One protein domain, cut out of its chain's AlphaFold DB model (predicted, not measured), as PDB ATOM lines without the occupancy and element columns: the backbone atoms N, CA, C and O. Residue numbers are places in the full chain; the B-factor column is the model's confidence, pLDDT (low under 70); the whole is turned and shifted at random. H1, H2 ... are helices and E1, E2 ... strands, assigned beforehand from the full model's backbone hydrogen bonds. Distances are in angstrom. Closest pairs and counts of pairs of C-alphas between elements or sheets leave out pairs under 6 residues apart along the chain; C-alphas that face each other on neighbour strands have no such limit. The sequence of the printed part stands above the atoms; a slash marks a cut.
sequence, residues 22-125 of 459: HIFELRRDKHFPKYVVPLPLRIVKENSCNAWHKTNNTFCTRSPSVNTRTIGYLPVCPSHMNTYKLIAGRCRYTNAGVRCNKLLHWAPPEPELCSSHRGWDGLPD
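This is residues 22 to 125 of the 459 residues of an uncharacterized protein of Microthyrium microscopicum (UniProt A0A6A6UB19). This is a domain with little regular structure: a small strand hairpin, E1 and E2, sits between the loops of residues 29 to 87 and those of residues 106 to 125. A short helix, H1, lies off to one side, and the hairpin's loop reaches to Ala 96 at one end of the longest axis. The printed part has 104 residues, of which 13 are in named elements, in the order H1, E1, E2; the class is mixed and the sheet antiparallel. It is compact, with a radius of gyration of the C-alphas of 14.3 A and spans of 42 by 30 by 26 A.

H1, residues 22 to 28, begins at C-alpha 22 (-49.115, 44.783, 15.152) and is 9.6 A long. E1 is residues 88 to 90. E2, residues 103 to 105, ends at C-alpha 105 (-32.520, 41.774, 13.936).

E1 and E2 form a hairpin, with N 89 and O 104 2.9 A apart, within hydrogen-bond range. In H1 every O i to N i+4 pair is within hydrogen-bond range. H1 and E2 are apart.

The C-alphas of Thr 55 and Ala 96, the two farthest apart, are 44.4 A apart. Both links are long, and the printed part has no cut. Residues 22 to 41, 68 to 70 and 122 to 125 have pLDDT under 70.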
ATOM      1  N   HIS A  22     -50.385  44.083  15.354       48.69
ATOM      2  CA  HIS A  22     -49.115  44.783  15.152       48.69
ATOM      3  C   HIS A  22     -48.186  43.993  14.214       48.69
ATOM      4  O   HIS A  22     -47.587  44.558  13.304       48.69
ATOM      5  N   ILE A  23     -48.114  42.661  14.346       49.72
ATOM      6  CA  ILE A  23     -47.372  41.804  13.399       49.72
ATOM      7  C   ILE A  23     -48.040  41.794  12.013       49.72
ATOM      8  O   ILE A  23     -47.350  41.814  10.989       49.72
ATOM      9  N   PHE A  24     -49.372  41.766  11.956       49.69
ATOM     10  CA  PHE A  24     -50.122  41.769  10.700       49.69
ATOM     11  C   PHE A  24     -50.060  43.127   9.982       49.69
ATOM     12  O   PHE A  24     -49.960  43.158   8.763       49.69
ATOM     13  N   GLU A  25     -50.053  44.239  10.710       53.78
ATOM     14  CA  GLU A  25     -49.891  45.618  10.239       53.78
ATOM     15  C   GLU A  25     -48.462  45.859   9.770       53.78
ATOM     16  O   GLU A  25     -48.280  46.371   8.666       53.78
ATOM     17  N   LEU A  26     -47.462  45.369  10.520       53.44
ATOM     18  CA  LEU A  26     -46.077  45.304  10.052       53.44
ATOM     19  C   LEU A  26     -46.012  44.589   8.695       53.44
ATOM     20  O   LEU A  26     -45.350  45.088   7.791       53.44
ATOM     21  N   ARG A  27     -46.721  43.460   8.521       52.44
ATOM     22  CA  ARG A  27     -46.792  42.704   7.251       52.44
ATOM     23  C   ARG A  27     -47.641  43.367   6.159       52.44
ATOM     24  O   ARG A  27     -47.370  43.148   4.980       52.44
ATOM     25  N   ARG A  28     -48.678  44.126   6.524       45.78
ATOM     26  CA  ARG A  28     -49.615  44.792   5.599       45.78
ATOM     27  C   ARG A  28     -49.009  46.048   4.986       45.78
ATOM     28  O   ARG A  28     -49.421  46.444   3.893       45.78
ATOM     29  N   ASP A  29     -48.026  46.645   5.657       48.34
ATOM     30  CA  ASP A  29     -47.188  47.684   5.080       48.34
ATOM     31  C   ASP A  29     -46.544  47.097   3.808       48.34
ATOM     32  O   ASP A  29     -45.663  46.238   3.872       48.34
ATOM     33  N   LYS A  30     -47.015  47.523   2.620       46.25
ATOM     34  CA  LYS A  30     -46.628  47.014   1.274       46.25
ATOM     35  C   LYS A  30     -45.118  47.105   0.970       46.25
ATOM     36  O   LYS A  30     -44.680  46.780  -0.130       46.25
ATOM     37  N   HIS A  31     -44.345  47.570   1.943       48.72
ATOM     38  CA  HIS A  31     -42.910  47.772   1.953       48.72
ATOM     39  C   HIS A  31     -42.135  46.635   2.612       48.72
ATOM     40  O   HIS A  31     -40.922  46.778   2.745       48.72
ATOM     41  N   PHE A  32     -42.762  45.519   3.007       46.88
ATOM     42  CA  PHE A  32     -41.977  44.316   3.270       46.88
ATOM     43  C   PHE A  32     -41.212  43.980   1.988       46.88
ATOM     44  O   PHE A  32     -41.839  43.667   0.969       46.88
ATOM     45  N   PRO A  33     -39.875  44.117   1.977       49.47
ATOM     46  CA  PRO A  33     -39.132  43.904   0.757       49.47
ATOM     47  C   PRO A  33     -39.346  42.443   0.361       49.47
ATOM     48  O   PRO A  33     -38.960  41.536   1.093       49.47
ATOM     49  N   LYS A  34     -39.962  42.217  -0.810       47.06
ATOM     50  CA  LYS A  34     -40.141  40.879  -1.413       47.06
ATOM     51  C   LYS A  34     -38.823  40.098  -1.519       47.06
ATOM     52  O   LYS A  34     -38.839  38.887  -1.686       47.06
ATOM     53  N   TYR A  35     -37.702  40.800  -1.382       44.47
ATOM     54  CA  TYR A  35     -36.364  40.259  -1.276       44.47
ATOM     55  C   TYR A  35     -35.751  40.721   0.047       44.47
ATOM     56  O   TYR A  35     -35.174  41.808   0.131       44.47
ATOM     57  N   VAL A  36     -35.851  39.887   1.084       53.84
ATOM     58  CA  VAL A  36     -34.915  39.966   2.207       53.84
ATOM     59  C   VAL A  36     -33.584  39.492   1.644       53.84
ATOM     60  O   VAL A  36     -33.297  38.299   1.608       53.84
ATOM     61  N   VAL A  37     -32.800  40.420   1.093       51.94
ATOM     62  CA  VAL A  37     -31.421  40.114   0.713       51.94
ATOM     63  C   VAL A  37     -30.746  39.601   1.987       51.94
ATOM     64  O   VAL A  37     -30.855  40.292   3.006       51.94
ATOM     65  N   PRO A  38     -30.096  38.422   1.970       57.66
ATOM     66  CA  PRO A  38     -29.309  37.934   3.093       57.66
ATOM     67  C   PRO A  38     -28.098  38.855   3.249       57.66
ATOM     68  O   PRO A  38     -26.995  38.583   2.785       57.66
ATOM     69  N   LEU A  39     -28.334  40.024   3.837       65.38
ATOM     70  CA  LEU A  39     -27.289  40.932   4.248       65.38
ATOM     71  C   LEU A  39     -26.530  40.239   5.383       65.38
ATOM     72  O   LEU A  39     -27.164  39.606   6.232       65.38
ATOM     73  N   PRO A  40     -25.194  40.345   5.423       65.88
ATOM     74  CA  PRO A  40     -24.415  39.783   6.514       65.88
ATOM     75  C   PRO A  40     -24.923  40.372   7.834       65.88
ATOM     76  O   PRO A  40     -24.784  41.568   8.101       65.88
ATOM     77  N   LEU A  41     -25.564  39.534   8.651       66.06
ATOM     78  CA  LEU A  41     -26.113  39.942   9.938       66.06
ATOM     79  C   LEU A  41     -24.951  40.162  10.907       66.06
ATOM     80  O   LEU A  41     -24.447  39.230  11.530       66.06
ATOM     81  N   ARG A  42     -24.496  41.411  11.025       75.19
ATOM     82  CA  ARG A  42     -23.583  41.807  12.099       75.19
ATOM     83  C   ARG A  42     -24.329  41.808  13.431       75.19
ATOM     84  O   ARG A  42     -25.540  42.007  13.490       75.19
ATOM     85  N   ILE A  43     -23.566  41.654  14.510       83.31
ATOM     86  CA  ILE A  43     -23.991  41.988  15.870       83.31
ATOM     87  C   ILE A  43     -24.619  43.389  15.861       83.31
ATOM     88  O   ILE A  43     -23.947  44.378  15.553       83.31
ATOM     89  N   VAL A  44     -25.908  43.447  16.184       88.50
ATOM     90  CA  VAL A  44     -26.679  44.686  16.275       88.50
ATOM     91  C   VAL A  44     -26.067  45.588  17.339       88.50
ATOM     92  O   VAL A  44     -25.721  45.146  18.435       88.50
ATOM     93  N   LYS A  45     -25.939  46.870  17.006       88.81
ATOM     94  CA  LYS A  45     -25.421  47.896  17.908       88.81
ATOM     95  C   LYS A  45     -26.536  48.885  18.222       88.81
ATOM     96  O   LYS A  45     -27.119  49.474  17.315       88.81
ATOM     97  N   GLU A  46     -26.812  49.084  19.508       87.50
ATOM     98  CA  GLU A  46     -27.901  49.960  19.970       87.50
ATOM     99  C   GLU A  46     -27.643  51.444  19.662       87.50
ATOM    100  O   GLU A  46     -28.580  52.206  19.430       87.50
ATOM    101  N   ASN A  47     -26.368  51.836  19.597       90.69
ATOM    102  CA  ASN A  47     -25.940  53.229  19.456       90.69
ATOM    103  C   ASN A  47     -25.400  53.576  18.056       90.69
ATOM    104  O   ASN A  47     -24.781  54.622  17.885       90.69
ATOM    105  N   SER A  48     -25.603  52.725  17.043       92.31
ATOM    106  CA  SER A  48     -25.193  53.012  15.658       92.31
ATOM    107  C   SER A  48     -26.309  52.708  14.665       92.31
ATOM    108  O   SER A  48     -27.199  51.910  14.945       92.31
ATOM    109  N   CYS A  49     -26.252  53.314  13.479       93.56
ATOM    110  CA  CYS A  49     -27.139  52.941  12.388       93.56
ATOM    111  C   CYS A  49     -26.886  51.487  11.951       93.56
ATOM    112  O   CYS A  49     -25.765  51.120  11.613       93.56
ATOM    113  N   ASN A  50     -27.937  50.661  11.929       92.25
ATOM    114  CA  ASN A  50     -27.848  49.250  11.526       92.25
ATOM    115  C   ASN A  50     -28.080  49.028  10.015       92.25
ATOM    116  O   ASN A  50     -28.269  47.896   9.578       92.25
ATOM    117  N   ALA A  51     -28.073  50.093   9.207       92.31
ATOM    118  CA  ALA A  51     -28.242  50.001   7.759       92.31
ATOM    119  C   ALA A  51     -26.939  49.595   7.050       92.31
ATOM    120  O   ALA A  51     -25.838  49.972   7.467       92.31
ATOM    121  N   TRP A  52     -27.082  48.871   5.939       90.62
ATOM    122  CA  TRP A  52     -25.979  48.464   5.069       90.62
ATOM    123  C   TRP A  52     -25.939  49.326   3.806       90.62
ATOM    124  O   TRP A  52     -26.922  49.441   3.071       90.62
ATOM    125  N   HIS A  53     -24.795  49.920   3.503       89.00
ATOM    126  CA  HIS A  53     -24.617  50.636   2.248       89.00
ATOM    127  C   HIS A  53     -24.227  49.642   1.149       89.00
ATOM    128  O   HIS A  53     -23.149  49.052   1.173       89.00
ATOM    129  N   LYS A  54     -25.101  49.470   0.148       86.38
ATOM    130  CA  LYS A  54     -24.825  48.585  -0.998       86.38
ATOM    131  C   LYS A  54     -23.628  49.056  -1.829       86.38
ATOM    132  O   LYS A  54     -22.885  48.228  -2.330       86.38
ATOM    133  N   THR A  55     -23.443  50.370  -1.967       89.62
ATOM    134  CA  THR A  55     -22.434  50.971  -2.856       89.62
ATOM    135  C   THR A  55     -21.001  50.745  -2.394       89.62
ATOM    136  O   THR A  55     -20.126  50.514  -3.214       89.62
ATOM    137  N   ASN A  56     -20.758  50.812  -1.089       89.50
ATOM    138  CA  ASN A  56     -19.422  50.687  -0.508       89.50
ATOM    139  C   ASN A  56     -19.233  49.368   0.257       89.50
ATOM    140  O   ASN A  56     -18.185  49.169   0.857       89.50
ATOM    141  N   ASN A  57     -20.243  48.489   0.258       88.31
ATOM    142  CA  ASN A  57     -20.231  47.202   0.949       88.31
ATOM    143  C   ASN A  57     -19.860  47.307   2.444       88.31
ATOM    144  O   ASN A  57     -19.157  46.455   2.985       88.31
ATOM    145  N   THR A  58     -20.294  48.383   3.114       92.81
ATOM    146  CA  THR A  58     -19.990  48.644   4.532       92.81
ATOM    147  C   THR A  58     -21.234  49.059   5.318       92.81
ATOM    148  O   THR A  58     -22.236  49.522   4.771       92.81
ATOM    149  N   PHE A  59     -21.176  48.908   6.642       91.00
ATOM    150  CA  PHE A  59     -22.219  49.410   7.536       91.00
ATOM    151  C   PHE A  59     -22.169  50.930   7.653       91.00
ATOM    152  O   PHE A  59     -21.096  51.532   7.684       91.00
ATOM    153  N   CYS A  60     -23.339  51.544   7.808       93.81
ATOM    154  CA  CYS A  60     -23.413  52.961   8.111       93.81
ATOM    155  C   CYS A  60     -22.779  53.260   9.479       93.81
ATOM    156  O   CYS A  60     -23.143  52.673  10.495       93.81
ATOM    157  N   THR A  61     -21.842  54.204   9.513       94.19
ATOM    158  CA  THR A  61     -21.167  54.651  10.744       94.19
ATOM    159  C   THR A  61     -21.887  55.806  11.436       94.19
ATOM    160  O   THR A  61     -21.507  56.190  12.539       94.19
ATOM    161  N   ARG A  62     -22.930  56.366  10.809       94.44
ATOM    162  CA  ARG A  62     -23.691  57.486  11.372       94.44
ATOM    163  C   ARG A  62     -24.456  57.052  12.619       94.44
ATOM    164  O   ARG A  62     -24.974  55.933  12.698       94.44
ATOM    165  N   SER A  63     -24.583  57.976  13.564       92.44
ATOM    166  CA  SER A  63     -25.429  57.791  14.739       92.44
ATOM    167  C   SER A  63     -26.896  57.643  14.325       92.44
ATOM    168  O   SER A  63     -27.346  58.300  13.375       92.44
ATOM    169  N   PRO A  64     -27.659  56.769  14.998       91.69
ATOM    170  CA  PRO A  64     -29.078  56.638  14.738       91.69
ATOM    171  C   PRO A  64     -29.801  57.912  15.175       91.69
ATOM    172  O   PRO A  64     -29.346  58.627  16.068       91.69
ATOM    173  N   SER A  65     -30.937  58.206  14.548       85.00
ATOM    174  CA  SER A  65     -31.769  59.318  15.004       85.00
ATOM    175  C   SER A  65     -32.369  58.981  16.368       85.00
ATOM    176  O   SER A  65     -32.856  57.865  16.569       85.00
ATOM    177  N   VAL A  66     -32.415  59.944  17.291       80.56
ATOM    178  CA  VAL A  66     -33.117  59.783  18.581       80.56
ATOM    179  C   VAL A  66     -34.576  59.361  18.348       80.56
ATOM    180  O   VAL A  66     -35.092  58.490  19.045       80.56
ATOM    181  N   ASN A  67     -35.185  59.874  17.272       71.62
ATOM    182  CA  ASN A  67     -36.567  59.593  16.879       71.62
ATOM    183  C   ASN A  67     -36.746  58.245  16.157       71.62
ATOM    184  O   ASN A  67     -37.873  57.797  15.989       71.62
ATOM    185  N   THR A  68     -35.664  57.576  15.737       64.31
ATOM    186  CA  THR A  68     -35.731  56.248  15.080       64.31
ATOM    187  C   THR A  68     -35.740  55.077  16.049       64.31
ATOM    188  O   THR A  68     -35.736  53.927  15.623       64.31
ATOM    189  N   ARG A  69     -35.852  55.336  17.356       64.12
ATOM    190  CA  ARG A  69     -36.354  54.333  18.308       64.12
ATOM    191  C   ARG A  69     -37.869  54.124  18.140       64.12
ATOM    192  O   ARG A  69     -38.578  53.900  19.116       64.12
ATOM    193  N   THR A  70     -38.361  54.245  16.908       62.19
ATOM    194  CA  THR A  70     -39.724  53.910  16.527       62.19
ATOM    195  C   THR A  70     -39.982  52.465  16.917       62.19
ATOM    196  O   THR A  70     -39.158  51.574  16.699       62.19
ATOM    197  N   ILE A  71     -41.126  52.262  17.559       73.94
ATOM    198  CA  ILE A  71     -41.529  50.995  18.158       73.94
ATOM    199  C   ILE A  71     -41.483  49.907  17.071       73.94
ATOM    200  O   ILE A  71     -42.200  49.985  16.079       73.94
ATOM    201  N   GLY A  72     -40.596  48.918  17.232       84.62
ATOM    202  CA  GLY A  72     -40.540  47.716  16.386       84.62
ATOM    203  C   GLY A  72     -39.437  47.634  15.318       84.62
ATOM    204  O   GLY A  72     -39.304  46.571  14.714       84.62
ATOM    205  N   TYR A  73     -38.607  48.663  15.097       90.12
ATOM    206  CA  TYR A  73     -37.513  48.615  14.104       90.12
ATOM    207  C   TYR A  73     -36.123  48.872  14.702       90.12
ATOM    208  O   TYR A  73     -35.979  49.476  15.764       90.12
ATOM    209  N   LEU A  74     -35.077  48.387  14.024       91.31
ATOM    210  CA  LEU A  74     -33.690  48.640  14.409       91.31
ATOM    211  C   LEU A  74     -33.323  50.119  14.216       91.31
ATOM    212  O   LEU A  74     -33.741  50.733  13.233       91.31
ATOM    213  N   PRO A  75     -32.481  50.684  15.097       92.06
ATOM    214  CA  PRO A  75     -32.102  52.084  15.015       92.06
ATOM    215  C   PRO A  75     -31.276  52.353  13.749       92.06
ATOM    216  O   PRO A  75     -30.308  51.645  13.437       92.06
ATOM    217  N   VAL A  76     -31.659  53.404  13.019       92.50
ATOM    218  CA  VAL A  76     -31.039  53.845  11.762       92.50
ATOM    219  C   VAL A  76     -30.852  55.364  11.747       92.50
ATOM    220  O   VAL A  76     -31.525  56.099  12.459       92.50
ATOM    221  N   CYS A  77     -29.896  55.884  10.979       94.25
ATOM    222  CA  CYS A  77     -29.723  57.333  10.853       94.25
ATOM    223  C   CYS A  77     -30.837  57.944   9.973       94.25
ATOM    224  O   CYS A  77     -31.453  57.217   9.189       94.25
ATOM    225  N   PRO A  78     -31.067  59.272  10.022       91.88
ATOM    226  CA  PRO A  78     -32.122  59.928   9.240       91.88
ATOM    227  C   PRO A  78     -32.092  59.600   7.740       91.88
ATOM    228  O   PRO A  78     -33.132  59.353   7.140       91.88
ATOM    229  N   SER A  79     -30.899  59.498   7.141       93.25
ATOM    230  CA  SER A  79     -30.748  59.161   5.716       93.25
ATOM    231  C   SER A  79     -31.179  57.735   5.346       93.25
ATOM    232  O   SER A  79     -31.371  57.451   4.170       93.25
ATOM    233  N   HIS A  80     -31.308  56.835   6.324       92.56
ATOM    234  CA  HIS A  80     -31.726  55.444   6.120       92.56
ATOM    235  C   HIS A  80     -33.118  55.139   6.672       92.56
ATOM    236  O   HIS A  80     -33.641  54.064   6.410       92.56
ATOM    237  N   MET A  81     -33.737  56.072   7.398       87.69
ATOM    238  CA  MET A  81     -35.033  55.870   8.050       87.69
ATOM    239  C   MET A  81     -36.138  55.438   7.076       87.69
ATOM    240  O   MET A  81     -36.960  54.591   7.413       87.69
ATOM    241  N   ASN A  82     -36.124  55.975   5.854       85.00
ATOM    242  CA  ASN A  82     -37.152  55.691   4.849       85.00
ATOM    243  C   ASN A  82     -36.827  54.480   3.962       85.00
ATOM    244  O   ASN A  82     -37.719  53.951   3.306       85.00
ATOM    245  N   THR A  83     -35.564  54.048   3.912       86.88
ATOM    246  CA  THR A  83     -35.093  53.002   2.985       86.88
ATOM    247  C   THR A  83     -34.749  51.688   3.679       86.88
ATOM    248  O   THR A  83     -34.811  50.636   3.048       86.88
ATOM    249  N   TYR A  84     -34.417  51.727   4.970       83.38
ATOM    250  CA  TYR A  84     -34.050  50.566   5.770       83.38
ATOM    251  C   TYR A  84     -35.009  50.391   6.945       83.38
ATOM    252  O   TYR A  84     -34.913  51.082   7.957       83.38
ATOM    253  N   LYS A  85     -35.895  49.399   6.822       84.12
ATOM    254  CA  LYS A  85     -36.790  48.936   7.885       84.12
ATOM    255  C   LYS A  85     -36.452  47.483   8.226       84.12
ATOM    256  O   LYS A  85     -36.920  46.564   7.563       84.12
ATOM    257  N   LEU A  86     -35.613  47.282   9.239       86.81
ATOM    258  CA  LEU A  86     -35.323  45.955   9.796       86.81
ATOM    259  C   LEU A  86     -36.060  45.806  11.120       86.81
ATOM    260  O   LEU A  86     -35.960  46.698  11.960       86.81
ATOM    261  N   ILE A  87     -36.791  44.709  11.310       89.81
ATOM    262  CA  ILE A  87     -37.557  44.489  12.540       89.81
ATOM    263  C   ILE A  87     -36.588  44.302  13.710       89.81
ATOM    264  O   ILE A  87     -35.648  43.506  13.651       89.81
ATOM    265  N   ALA A  88     -36.819  45.058  14.780       91.19
ATOM    266  CA  ALA A  88     -36.098  44.890  16.029       91.19
ATOM    267  C   ALA A  88     -36.793  43.843  16.900       91.19
ATOM    268  O   ALA A  88     -37.991  43.932  17.154       91.19
ATOM    269  N   GLY A  89     -36.015  42.897  17.419       91.69
ATOM    270  CA  GLY A  89     -36.398  42.068  18.559       91.69
ATOM    271  C   GLY A  89     -35.457  42.295  19.736       91.69
ATOM    272  O   GLY A  89     -34.389  42.900  19.597       91.69
ATOM    273  N   ARG A  90     -35.828  41.780  20.909       91.62
ATOM    274  CA  ARG A  90     -34.944  41.719  22.078       91.62
ATOM    275  C   ARG A  90     -34.770  40.278  22.508       91.62
ATOM    276  O   ARG A  90     -35.726  39.516  22.526       91.62
ATOM    277  N   CYS A  91     -33.547  39.912  22.876       91.62
ATOM    278  CA  CYS A  91     -33.252  38.539  23.247       91.62
ATOM    279  C   CYS A  91     -34.073  38.113  24.475       91.62
ATOM    280  O   CYS A  91     -33.907  38.686  25.554       91.62
ATOM    281  N   ARG A  92     -34.918  37.088  24.310       89.50
ATOM    282  CA  ARG A  92     -35.800  36.535  25.353       89.50
ATOM    283  C   ARG A  92     -35.140  35.476  26.239       89.50
ATOM    284  O   ARG A  92     -35.781  34.986  27.166       89.50
ATOM    285  N   TYR A  93     -33.877  35.132  25.980       88.88
ATOM    286  CA  TYR A  93     -33.110  34.228  26.837       88.88
ATOM    287  C   TYR A  93     -33.111  34.735  28.282       88.88
ATOM    288  O   TYR A  93     -32.850  35.919  28.524       88.88
ATOM    289  N   THR A  94     -33.408  33.841  29.221       83.56
ATOM    290  CA  THR A  94     -33.436  34.135  30.655       83.56
ATOM    291  C   THR A  94     -32.477  33.189  31.363       83.56
ATOM    292  O   THR A  94     -32.643  31.977  31.272       83.56
ATOM    293  N   ASN A  95     -31.490  33.735  32.074       87.06
ATOM    294  CA  ASN A  95     -30.572  32.966  32.912       87.06
ATOM    295  C   ASN A  95     -30.771  33.383  34.368       87.06
ATOM    296  O   ASN A  95     -30.672  34.571  34.675       87.06
ATOM    297  N   ALA A  96     -31.097  32.431  35.244       85.69
ATOM    298  CA  ALA A  96     -31.374  32.689  36.660       85.69
ATOM    299  C   ALA A  96     -32.374  33.851  36.896       85.69
ATOM    300  O   ALA A  96     -32.185  34.694  37.765       85.69
ATOM    301  N   GLY A  97     -33.427  33.932  36.072       78.75
ATOM    302  CA  GLY A  97     -34.454  34.980  36.158       78.75
ATOM    303  C   GLY A  97     -34.089  36.326  35.511       78.75
ATOM    304  O   GLY A  97     -34.974  37.157  35.312       78.75
ATOM    305  N   VAL A  98     -32.835  36.541  35.105       85.62
ATOM    306  CA  VAL A  98     -32.403  37.769  34.418       85.62
ATOM    307  C   VAL A  98     -32.507  37.592  32.903       85.62
ATOM    308  O   VAL A  98     -31.924  36.673  32.322       85.62
ATOM    309  N   ARG A  99     -33.250  38.483  32.237       87.06
ATOM    310  CA  ARG A  99     -33.409  38.481  30.772       87.06
ATOM    311  C   ARG A  99     -32.202  39.112  30.082       87.06
ATOM    312  O   ARG A  99     -31.745  40.177  30.486       87.06
ATOM    313  N   CYS A 100     -31.742  38.511  28.985       93.31
ATOM    314  CA  CYS A 100     -30.631  39.038  28.192       93.31
ATOM    315  C   CYS A 100     -30.939  40.414  27.581       93.31
ATOM    316  O   CYS A 100     -30.075  41.285  27.589       93.31
ATOM    317  N   ASN A 101     -32.141  40.610  27.026       91.00
ATOM    318  CA  ASN A 101     -32.646  41.876  26.472       91.00
ATOM    319  C   ASN A 101     -31.803  42.559  25.372       91.00
ATOM    320  O   ASN A 101     -32.201  43.632  24.906       91.00
ATOM    321  N   LYS A 102     -30.699  41.953  24.910       93.44
ATOM    322  CA  LYS A 102     -29.877  42.463  23.799       93.44
ATOM    323  C   LYS A 102     -30.731  42.654  22.548       93.44
ATOM    324  O   LYS A 102     -31.466  41.742  22.165       93.44
ATOM    325  N   LEU A 103     -30.609  43.819  21.918       91.88
ATOM    326  CA  LEU A 103     -31.258  44.117  20.645       91.88
ATOM    327  C   LEU A 103     -30.742  43.175  19.542       91.88
ATOM    328  O   LEU A 103     -29.546  42.893  19.471       91.88
ATOM    329  N   LEU A 104     -31.636  42.684  18.685       93.19
ATOM    330  CA  LEU A 104     -31.303  41.830  17.543       93.19
ATOM    331  C   LEU A 104     -32.172  42.160  16.325       93.19
ATOM    332  O   LEU A 104     -33.259  42.721  16.462       93.19
ATOM    333  N   HIS A 105     -31.693  41.793  15.136       92.12
ATOM    334  CA  HIS A 105     -32.520  41.774  13.936       92.12
ATOM    335  C   HIS A 105     -33.417  40.544  14.004       92.12
ATOM    336  O   HIS A 105     -32.925  39.422  13.890       92.12
ATOM    337  N   TRP A 106     -34.709  40.751  14.237       90.94
ATOM    338  CA  TRP A 106     -35.648  39.648  14.358       90.94
ATOM    339  C   TRP A 106     -36.277  39.342  13.004       90.94
ATOM    340  O   TRP A 106     -36.920  40.201  12.404       90.94
ATOM    341  N   ALA A 107     -36.096  38.107  12.543       87.19
ATOM    342  CA  ALA A 107     -36.707  37.583  11.331       87.19
ATOM    343  C   ALA A 107     -37.740  36.507  11.711       87.19
ATOM    344  O   ALA A 107     -37.384  35.335  11.830       87.19
ATOM    345  N   PRO A 108     -39.018  36.867  11.947       81.12
ATOM    346  CA  PRO A 108     -40.059  35.879  12.207       81.12
ATOM    347  C   PRO A 108     -40.097  34.812  11.096       81.12
ATOM    348  O   PRO A 108     -40.015  35.178   9.921       81.12
ATOM    349  N   PRO A 109     -40.265  33.517  11.424       82.38
ATOM    350  CA  PRO A 109     -40.691  32.975  12.717       82.38
ATOM    351  C   PRO A 109     -39.542  32.592  13.665       82.38
ATOM    352  O   PRO A 109     -39.810  31.943  14.675       82.38
ATOM    353  N   GLU A 110     -38.290  32.962  13.368       83.00
ATOM    354  CA  GLU A 110     -37.152  32.616  14.226       83.00
ATOM    355  C   GLU A 110     -37.373  33.106  15.665       83.00
ATOM    356  O   GLU A 110     -38.035  34.130  15.894       83.00
ATOM    357  N   PRO A 111     -36.830  32.403  16.668       82.81
ATOM    358  CA  PRO A 111     -36.919  32.868  18.036       82.81
ATOM    359  C   PRO A 111     -36.167  34.181  18.229       82.81
ATOM    360  O   PRO A 111     -35.133  34.437  17.616       82.81
ATOM    361  N   GLU A 112     -36.673  35.013  19.136       89.56
ATOM    362  CA  GLU A 112     -36.014  36.256  19.538       89.56
ATOM    363  C   GLU A 112     -34.802  35.941  20.430       89.56
ATOM    364  O   GLU A 112     -34.804  36.178  21.638       89.56
ATOM    365  N   LEU A 113     -33.759  35.359  19.840       90.75
ATOM    366  CA  LEU A 113     -32.497  35.016  20.484       90.75
ATOM    367  C   LEU A 113     -31.368  35.752  19.769       90.75
ATOM    368  O   LEU A 113     -31.269  35.740  18.545       90.75
ATOM    369  N   CYS A 114     -30.527  36.451  20.532       92.25
ATOM    370  CA  CYS A 114     -29.363  37.107  19.949       92.25
ATOM    371  C   CYS A 114     -28.313  36.057  19.563       92.25
ATOM    372  O   CYS A 114     -28.391  34.899  19.974       92.25
ATOM    373  N   SER A 115     -27.294  36.465  18.808       91.44
ATOM    374  CA  SER A 115     -26.248  35.557  18.326       91.44
ATOM    375  C   SER A 115     -25.547  34.770  19.439       91.44
ATOM    376  O   SER A 115     -25.175  33.626  19.211       91.44
ATOM    377  N   SER A 116     -25.422  35.329  20.651       93.25
ATOM    378  CA  SER A 116     -24.828  34.617  21.794       93.25
ATOM    379  C   SER A 116     -25.721  33.520  22.383       93.25
ATOM    380  O   SER A 116     -25.235  32.715  23.163       93.25
ATOM    381  N   HIS A 117     -27.010  33.492  22.038       92.69
ATOM    382  CA  HIS A 117     -27.991  32.528  22.550       92.69
ATOM    383  C   HIS A 117     -28.723  31.782  21.428       92.69
ATOM    384  O   HIS A 117     -29.757  31.174  21.679       92.69
ATOM    385  N   ARG A 118     -28.225  31.822  20.184       86.38
ATOM    386  CA  ARG A 118     -28.908  31.213  19.027       86.38
ATOM    387  C   ARG A 118     -28.989  29.680  19.103       86.38
ATOM    388  O   ARG A 118     -29.844  29.104  18.452       86.38
ATOM    389  N   GLY A 119     -28.129  29.050  19.905       83.12
ATOM    390  CA  GLY A 119     -28.151  27.611  20.201       83.12
ATOM    391  C   GLY A 119     -28.795  27.264  21.543       83.12
ATOM    392  O   GLY A 119     -28.480  26.227  22.107       83.12
ATOM    393  N   TRP A 120     -29.603  28.160  22.119       82.19
ATOM    394  CA  TRP A 120     -30.361  27.820  23.316       82.19
ATOM    395  C   TRP A 120     -31.666  27.124  22.937       82.19
ATOM    396  O   TRP A 120     -32.566  27.743  22.370       82.19
ATOM    397  N   ASP A 121     -31.773  25.859  23.326       72.88
ATOM    398  CA  ASP A 121     -32.923  25.001  23.019       72.88
ATOM    399  C   ASP A 121     -34.155  25.326  23.874       72.88
ATOM    400  O   ASP A 121     -35.264  24.884  23.585       72.88
ATOM    401  N   GLY A 122     -33.989  26.132  24.927       66.56
ATOM    402  CA  GLY A 122     -35.047  26.467  25.880       66.56
ATOM    403  C   GLY A 122     -36.049  27.501  25.373       66.56
ATOM    404  O   GLY A 122     -36.509  28.314  26.167       66.56
ATOM    405  N   LEU A 123     -36.360  27.501  24.072       60.56
ATOM    406  CA  LEU A 123     -37.344  28.376  23.433       60.56
ATOM    407  C   LEU A 123     -38.487  28.721  24.396       60.56
ATOM    408  O   LEU A 123     -39.101  27.804  24.944       60.56
ATOM    409  N   PRO A 124     -38.780  30.016  24.630       62.62
ATOM    410  CA  PRO A 124     -39.855  30.387  25.529       62.62
ATOM    411  C   PRO A 124     -41.126  29.757  24.980       62.62
ATOM    412  O   PRO A 124     -41.530  30.076  23.860       62.62
ATOM    413  N   ASP A 125     -41.695  28.832  25.746       68.50
ATOM    414  CA  ASP A 125     -42.855  28.057  25.345       68.50
ATOM    415  C   ASP A 125     -44.042  29.009  25.162       68.50
ATOM    416  O   ASP A 125     -44.736  29.405  26.099       68.50
TER     417      ASP A 125